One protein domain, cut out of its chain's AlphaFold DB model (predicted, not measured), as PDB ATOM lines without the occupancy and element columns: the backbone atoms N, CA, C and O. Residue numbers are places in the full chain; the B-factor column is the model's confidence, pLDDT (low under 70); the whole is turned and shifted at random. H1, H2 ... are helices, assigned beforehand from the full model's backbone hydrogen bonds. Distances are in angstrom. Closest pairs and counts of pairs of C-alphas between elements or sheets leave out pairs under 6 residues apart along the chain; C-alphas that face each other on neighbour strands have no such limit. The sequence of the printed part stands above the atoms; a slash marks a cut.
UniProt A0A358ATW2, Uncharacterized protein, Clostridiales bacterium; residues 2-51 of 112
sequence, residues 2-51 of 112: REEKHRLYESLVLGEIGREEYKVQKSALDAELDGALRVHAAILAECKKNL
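This is residues 2 to 51 of the 112 residues of an uncharacterized protein of Clostridiales bacterium (UniProt A0A358ATW2). This is a lopsided helical hairpin: the short helix H1 lies side by side with the first part of the much longer helix H2, and residues 34 to 51 stick out beyond H1 as a free arm. The arm makes much of the length, and the two helices run opposite ways from a tight turn at residues 14 to 18. The printed part has 50 residues with two named helices, H1 then H2, and no named strand, and its class is all helix. It is extended, with a radius of gyration of the C-alphas of 15.9 A and spans of 50 by 17 by 7 A.

Find C-alpha 2 at (7.539, 19.475, -27.998); from there H1 runs through residues 2 to 13, 16.9 A from first to last C-alpha, and ends with C-alpha 13 at (3.858, 11.689, -13.483). After the five residues of the link, look for C-alpha 19 at (12.616, 7.578, -13.932). There H2 begins, and it runs through residues 19 to 49 for 44.8 A, to C-alpha 49 at (25.331, 31.964, -49.326).

H1 and H2 form a helical hairpin, two helices that follow each other and touch while running opposite ways, at a shallow tilt of 9 degrees. Look at Leu 8 and Tyr 22 for their closest C-alphas, 6.8 A apart. H2 touches H1 with residues 19 to 29 alone. In H1 and H2 every O i to N i+4 pair is within hydrogen-bond range.

The two C-alphas farthest apart are those of Gly 15 and Leu 51, at 50.5 A. Residues 34 to 51, of which 34 to 49 belong to H2, stand free; the body without them spans 25 by 19 by 7 A. The printed part has no cut, and the link from H1 to H2 is tight. In the B-factor column you will find a mean pLDDT of the printed part of 85.8, with residues 50 to 51 under 70.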
ATOM      1  N   ARG A   2       8.036  18.816 -29.224       76.69
ATOM      2  CA  ARG A   2       7.539  19.475 -27.998       76.69
ATOM      3  C   ARG A   2       6.396  18.694 -27.327       76.69
ATOM      4  O   ARG A   2       6.425  18.491 -26.123       76.69
ATOM      5  N   GLU A   3       5.469  18.192 -28.135       82.31
ATOM      6  CA  GLU A   3       4.358  17.333 -27.698       82.31
ATOM      7  C   GLU A   3       4.837  15.965 -27.197       82.31
ATOM      8  O   GLU A   3       4.345  15.476 -26.190       82.31
ATOM      9  N   GLU A   4       5.852  15.384 -27.844       80.81
ATOM     10  CA  GLU A   4       6.440  14.102 -27.428       80.81
ATOM     11  C   GLU A   4       7.089  14.204 -26.043       80.81
ATOM     12  O   GLU A   4       6.876  13.350 -25.193       80.81
ATOM     13  N   LYS A   5       7.812  15.303 -25.772       80.38
ATOM     14  CA  LYS A   5       8.371  15.581 -24.440       80.38
ATOM     15  C   LYS A   5       7.291  15.801 -23.378       80.38
ATOM     16  O   LYS A   5       7.501  15.412 -22.234       80.38
ATOM     17  N   HIS A   6       6.166  16.418 -23.744       85.50
ATOM     18  CA  HIS A   6       5.021  16.585 -22.847       85.50
ATOM     19  C   HIS A   6       4.388  15.236 -22.495       85.50
ATOM     20  O   HIS A   6       4.273  14.928 -21.312       85.50
ATOM     21  N   ARG A   7       4.100  14.392 -23.496       86.38
ATOM     22  CA  ARG A   7       3.597  13.025 -23.278       86.38
ATOM     23  C   ARG A   7       4.543  12.195 -22.409       86.38
ATOM     24  O   ARG A   7       4.097  11.516 -21.492       86.38
ATOM     25  N   LEU A   8       5.854  12.307 -22.639       86.12
ATOM     26  CA  LEU A   8       6.867  11.616 -21.834       86.12
ATOM     27  C   LEU A   8       6.809  12.015 -20.352       86.12
ATOM     28  O   LEU A   8       6.993  11.188 -19.462       86.12
ATOM     29  N   TYR A   9       6.587  13.302 -20.084       84.44
ATOM     30  CA  TYR A   9       6.491  13.822 -18.726       84.44
ATOM     31  C   TYR A   9       5.181  13.403 -18.051       84.44
ATOM     32  O   TYR A   9       5.186  13.050 -16.875       84.44
ATOM     33  N   GLU A  10       4.076  13.382 -18.794       88.56
ATOM     34  CA  GLU A  10       2.775  12.911 -18.309       88.56
ATOM     35  C   GLU A  10       2.825  11.433 -17.907       88.56
ATOM     36  O   GLU A  10       2.456  11.110 -16.779       88.56
ATOM     37  N   SER A  11       3.387  10.556 -18.744       84.31
ATOM     38  CA  SER A  11       3.561   9.137 -18.397       84.31
ATOM     39  C   SER A  11       4.495   8.923 -17.199       84.31
ATOM     40  O   SER A  11       4.305   7.980 -16.432       84.31
ATOM     41  N   LEU A  12       5.484   9.802 -16.976       85.75
ATOM     42  CA  LEU A  12       6.315   9.763 -15.765       85.75
ATOM     43  C   LEU A  12       5.511  10.152 -14.514       85.75
ATOM     44  O   LEU A  12       5.645   9.508 -13.474       85.75
ATOM     45  N   VAL A  13       4.696  11.207 -14.598       87.19
ATOM     46  CA  VAL A  13       3.858  11.689 -13.483       87.19
ATOM     47  C   VAL A  13       2.757  10.684 -13.140       87.19
ATOM     48  O   VAL A  13       2.454  10.493 -11.964       87.19
ATOM     49  N   LEU A  14       2.206  10.005 -14.147       91.19
ATOM     50  CA  LEU A  14       1.230   8.924 -13.991       91.19
ATOM     51  C   LEU A  14       1.864   7.600 -13.524       91.19
ATOM     52  O   LEU A  14       1.144   6.671 -13.170       91.19
ATOM     53  N   GLY A  15       3.199   7.514 -13.482       85.75
ATOM     54  CA  GLY A  15       3.935   6.324 -13.046       85.75
ATOM     55  C   GLY A  15       3.947   5.177 -14.061       85.75
ATOM     56  O   GLY A  15       4.376   4.076 -13.727       85.75
ATOM     57  N   GLU A  16       3.501   5.428 -15.292       86.00
ATOM     58  CA  GLU A  16       3.488   4.466 -16.401       86.00
ATOM     59  C   GLU A  16       4.907   4.118 -16.869       86.00
ATOM     60  O   GLU A  16       5.153   3.016 -17.357       86.00
ATOM     61  N   ILE A  17       5.853   5.047 -16.685       85.75
ATOM     62  CA  ILE A  17       7.276   4.841 -16.956       85.75
ATOM     63  C   ILE A  17       8.136   5.157 -15.732       85.75
ATOM     64  O   ILE A  17       7.877   6.085 -14.962       85.75
ATOM     65  N   GLY A  18       9.213   4.391 -15.569       87.06
ATOM     66  CA  GLY A  18      10.213   4.635 -14.536       87.06
ATOM     67  C   GLY A  18      11.092   5.853 -14.839       87.06
ATOM     68  O   GLY A  18      11.271   6.266 -15.984       87.06
ATOM     69  N   ARG A  19      11.726   6.410 -13.800       84.81
ATOM     70  CA  ARG A  19      12.616   7.578 -13.932       84.81
ATOM     71  C   ARG A  19      13.814   7.330 -14.860       84.81
ATOM     72  O   ARG A  19      14.252   8.262 -15.530       84.81
ATOM     73  N   GLU A  20      14.349   6.110 -14.890       87.00
ATOM     74  CA  GLU A  20      15.458   5.767 -15.792       87.00
ATOM     75  C   GLU A  20      15.004   5.623 -17.249       87.00
ATOM     76  O   GLU A  20      15.656   6.161 -18.140       87.00
ATOM     77  N   GLU A  21      13.835   5.027 -17.486       87.00
ATOM     78  CA  GLU A  21      13.204   4.953 -18.814       87.00
ATOM     79  C   GLU A  21      12.976   6.362 -19.395       87.00
ATOM     80  O   GLU A  21      13.370   6.665 -20.523       87.00
ATOM     81  N   TYR A  22      12.452   7.281 -18.576       87.81
ATOM     82  CA  TYR A  22      12.262   8.682 -18.957       87.81
ATOM     83  C   TYR A  22      13.570   9.368 -19.382       87.81
ATOM     84  O   TYR A  22      13.594  10.101 -20.371       87.81
ATOM     85  N   LYS A  23      14.676   9.150 -18.658       87.62
ATOM     86  CA  LYS A  23      15.971   9.770 -18.993       87.62
ATOM     87  C   LYS A  23      16.498   9.288 -20.341       87.62
ATOM     88  O   LYS A  23      16.989  10.110 -21.115       87.62
ATOM     89  N   VAL A  24      16.390   7.988 -20.618       91.25
ATOM     90  CA  VAL A  24      16.842   7.391 -21.882       91.25
ATOM     91  C   VAL A  24      16.041   7.960 -23.049       91.25
ATOM     92  O   VAL A  24      16.626   8.487 -23.996       91.25
ATOM     93  N   GLN A  25      14.711   7.948 -22.951       86.94
ATOM     94  CA  GLN A  25      13.843   8.430 -24.025       86.94
ATOM     95  C   GLN A  25      13.951   9.948 -24.224       86.94
ATOM     96  O   GLN A  25      14.006  10.429 -25.356       86.94
ATOM     97  N   LYS A  26      14.099  10.720 -23.140       88.00
ATOM     98  CA  LYS A  26      14.377  12.158 -23.231       88.00
ATOM     99  C   LYS A  26      15.710  12.435 -23.932       88.00
ATOM    100  O   LYS A  26      15.768  13.339 -24.759       88.00
ATOM    101  N   SER A  27      16.758  11.673 -23.615       89.25
ATOM    102  CA  SER A  27      18.076  11.818 -24.244       89.25
ATOM    103  C   SER A  27      18.023  11.522 -25.747       89.25
ATOM    104  O   SER A  27      18.600  12.260 -26.543       89.25
ATOM    105  N   ALA A  28      17.263  10.500 -26.152       89.56
ATOM    106  CA  ALA A  28      17.038  10.194 -27.563       89.56
ATOM    107  C   ALA A  28      16.332  11.351 -28.299       89.56
ATOM    108  O   ALA A  28      16.793  11.779 -29.356       89.56
ATOM    109  N   LEU A  29      15.275  11.917 -27.703       87.25
ATOM    110  CA  LEU A  29      14.565  13.076 -28.261       87.25
ATOM    111  C   LEU A  29      15.437  14.339 -28.320       87.25
ATOM    112  O   LEU A  29      15.308  15.138 -29.246       87.25
ATOM    113  N   ASP A  30      16.306  14.543 -27.327       87.25
ATOM    114  CA  ASP A  30      17.272  15.646 -27.315       87.25
ATOM    115  C   ASP A  30      18.291  15.485 -28.463       87.25
ATOM    116  O   ASP A  30      18.514  16.430 -29.220       87.25
ATOM    117  N   ALA A  31      18.825  14.278 -28.674       90.25
ATOM    118  CA  ALA A  31      19.774  14.001 -29.753       90.25
ATOM    119  C   ALA A  31      19.156  14.170 -31.154       90.25
ATOM    120  O   ALA A  31      19.803  14.692 -32.067       90.25
ATOM    121  N   GLU A  32      17.901  13.754 -31.330       89.81
ATOM    122  CA  GLU A  32      17.175  13.926 -32.590       89.81
ATOM    123  C   GLU A  32      16.905  15.409 -32.886       89.81
ATOM    124  O   GLU A  32      17.102  15.871 -34.015       89.81
ATOM    125  N   LEU A  33      16.539  16.187 -31.860       90.12
ATOM    126  CA  LEU A  33      16.357  17.631 -31.982       90.12
ATOM    127  C   LEU A  33      17.660  18.335 -32.384       90.12
ATOM    128  O   LEU A  33      17.649  19.172 -33.289       90.12
ATOM    129  N   ASP A  34      18.784  17.968 -31.773       92.19
ATOM    130  CA  ASP A  34      20.101  18.505 -32.128       92.19
ATOM    131  C   ASP A  34      20.524  18.115 -33.551       92.19
ATOM    132  O   ASP A  34      21.196  18.880 -34.250       92.19
ATOM    133  N   GLY A  35      20.135  16.925 -34.015       90.81
ATOM    134  CA  GLY A  35      20.284  16.519 -35.413       90.81
ATOM    135  C   GLY A  35      19.506  17.434 -36.358       90.81
ATOM    136  O   GLY A  35      20.085  18.013 -37.279       90.81
ATOM    137  N   ALA A  36      18.214  17.627 -36.089       89.69
ATOM    138  CA  ALA A  36      17.346  18.482 -36.892       89.69
ATOM    139  C   ALA A  36      17.828  19.943 -36.923       89.69
ATOM    140  O   ALA A  36      17.856  20.565 -37.987       89.69
ATOM    141  N   LEU A  37      18.270  20.484 -35.782       92.38
ATOM    142  CA  LEU A  37      18.802  21.845 -35.689       92.38
ATOM    143  C   LEU A  37      20.085  22.025 -36.502       92.38
ATOM    144  O   LEU A  37      20.245  23.051 -37.162       92.38
ATOM    145  N   ARG A  38      20.982  21.032 -36.504       92.50
ATOM    146  CA  ARG A  38      22.203  21.068 -37.321       92.50
ATOM    147  C   ARG A  38      21.897  21.060 -38.813       92.50
ATOM    148  O   ARG A  38      22.457  21.873 -39.543       92.50
ATOM    149  N   VAL A  39      20.990  20.190 -39.258       92.25
ATOM    150  CA  VAL A  39      20.555  20.148 -40.664       92.25
ATOM    151  C   VAL A  39      19.902  21.469 -41.059       92.25
ATOM    152  O   VAL A  39      20.263  22.059 -42.074       92.25
ATOM    153  N   HIS A  40      19.004  21.988 -40.223       90.62
ATOM    154  CA  HIS A  40      18.366  23.278 -40.453       90.62
ATOM    155  C   HIS A  40      19.390  24.421 -40.527       90.62
ATOM    156  O   HIS A  40      19.309  25.263 -41.417       90.62
ATOM    157  N   ALA A  41      20.386  24.446 -39.638       91.88
ATOM    158  CA  ALA A  41      21.454  25.443 -39.667       91.88
ATOM    159  C   ALA A  41      22.307  25.345 -40.940       91.88
ATOM    160  O   ALA A  41      22.655  26.377 -41.512       91.88
ATOM    161  N   ALA A  42      22.606  24.129 -41.408       90.31
ATOM    162  CA  ALA A  42      23.327  23.907 -42.657       90.31
ATOM    163  C   ALA A  42      22.530  24.416 -43.869       90.31
ATOM    164  O   ALA A  42      23.074  25.159 -44.683       90.31
ATOM    165  N   ILE A  43      21.230  24.103 -43.942       87.12
ATOM    166  CA  ILE A  43      20.332  24.617 -44.988       87.12
ATOM    167  C   ILE A  43      20.276  26.146 -44.932       87.12
ATOM    168  O   ILE A  43      20.415  26.808 -45.954       87.12
ATOM    169  N   LEU A  44      20.129  26.727 -43.742       86.75
ATOM    170  CA  LEU A  44      20.064  28.177 -43.576       86.75
ATOM    171  C   LEU A  44      21.369  28.860 -44.006       86.75
ATOM    172  O   LEU A  44      21.335  29.922 -44.623       86.75
ATOM    173  N   ALA A  45      22.518  28.270 -43.676       84.56
ATOM    174  CA  ALA A  45      23.821  28.770 -44.098       84.56
ATOM    175  C   ALA A  45      23.973  28.708 -45.623       84.56
ATOM    176  O   ALA A  45      24.453  29.667 -46.223       84.56
ATOM    177  N   GLU A  46      23.516  27.625 -46.247       79.25
ATOM    178  CA  GLU A  46      23.548  27.464 -47.699       79.25
ATOM    179  C   GLU A  46      22.597  28.439 -48.406       79.25
ATOM    180  O   GLU A  46      22.987  29.124 -49.349       79.25
ATOM    181  N   CYS A  47      21.376  28.606 -47.899       78.00
ATOM    182  CA  CYS A  47      20.442  29.611 -48.403       78.00
ATOM    183  C   CYS A  47      20.997  31.033 -48.258       78.00
ATOM    184  O   CYS A  47      20.801  31.848 -49.150       78.00
ATOM    185  N   LYS A  48      21.709  31.342 -47.166       75.25
ATOM    186  CA  LYS A  48      22.369  32.646 -46.974       75.25
ATOM    187  C   LYS A  48      23.519  32.887 -47.942       75.25
ATOM    188  O   LYS A  48      23.701  34.024 -48.359       75.25
ATOM    189  N   LYS A  49      24.274  31.852 -48.309       73.12
ATOM    190  CA  LYS A  49      25.331  31.964 -49.326       73.12
ATOM    191  C   LYS A  49      24.768  32.195 -50.727       73.12
ATOM    192  O   LYS A  49      25.366  32.933 -51.496       73.12
ATOM    193  N   ASN A  50      23.620  31.590 -51.027       68.75
ATOM    194  CA  ASN A  50      22.971  31.671 -52.338       68.75
ATOM    195  C   ASN A  50      21.877  32.749 -52.415       68.75
ATOM    196  O   ASN A  50      21.167  32.840 -53.416       68.75
ATOM    197  N   LEU A  51      21.705  33.552 -51.361       66.62
ATOM    198  CA  LEU A  51      20.749  34.650 -51.361       66.62
ATOM    199  C   LEU A  51      21.240  35.703 -52.363       66.62
ATOM    200  O   LEU A  51      22.366  36.190 -52.221       66.62
TER     201      LEU A  51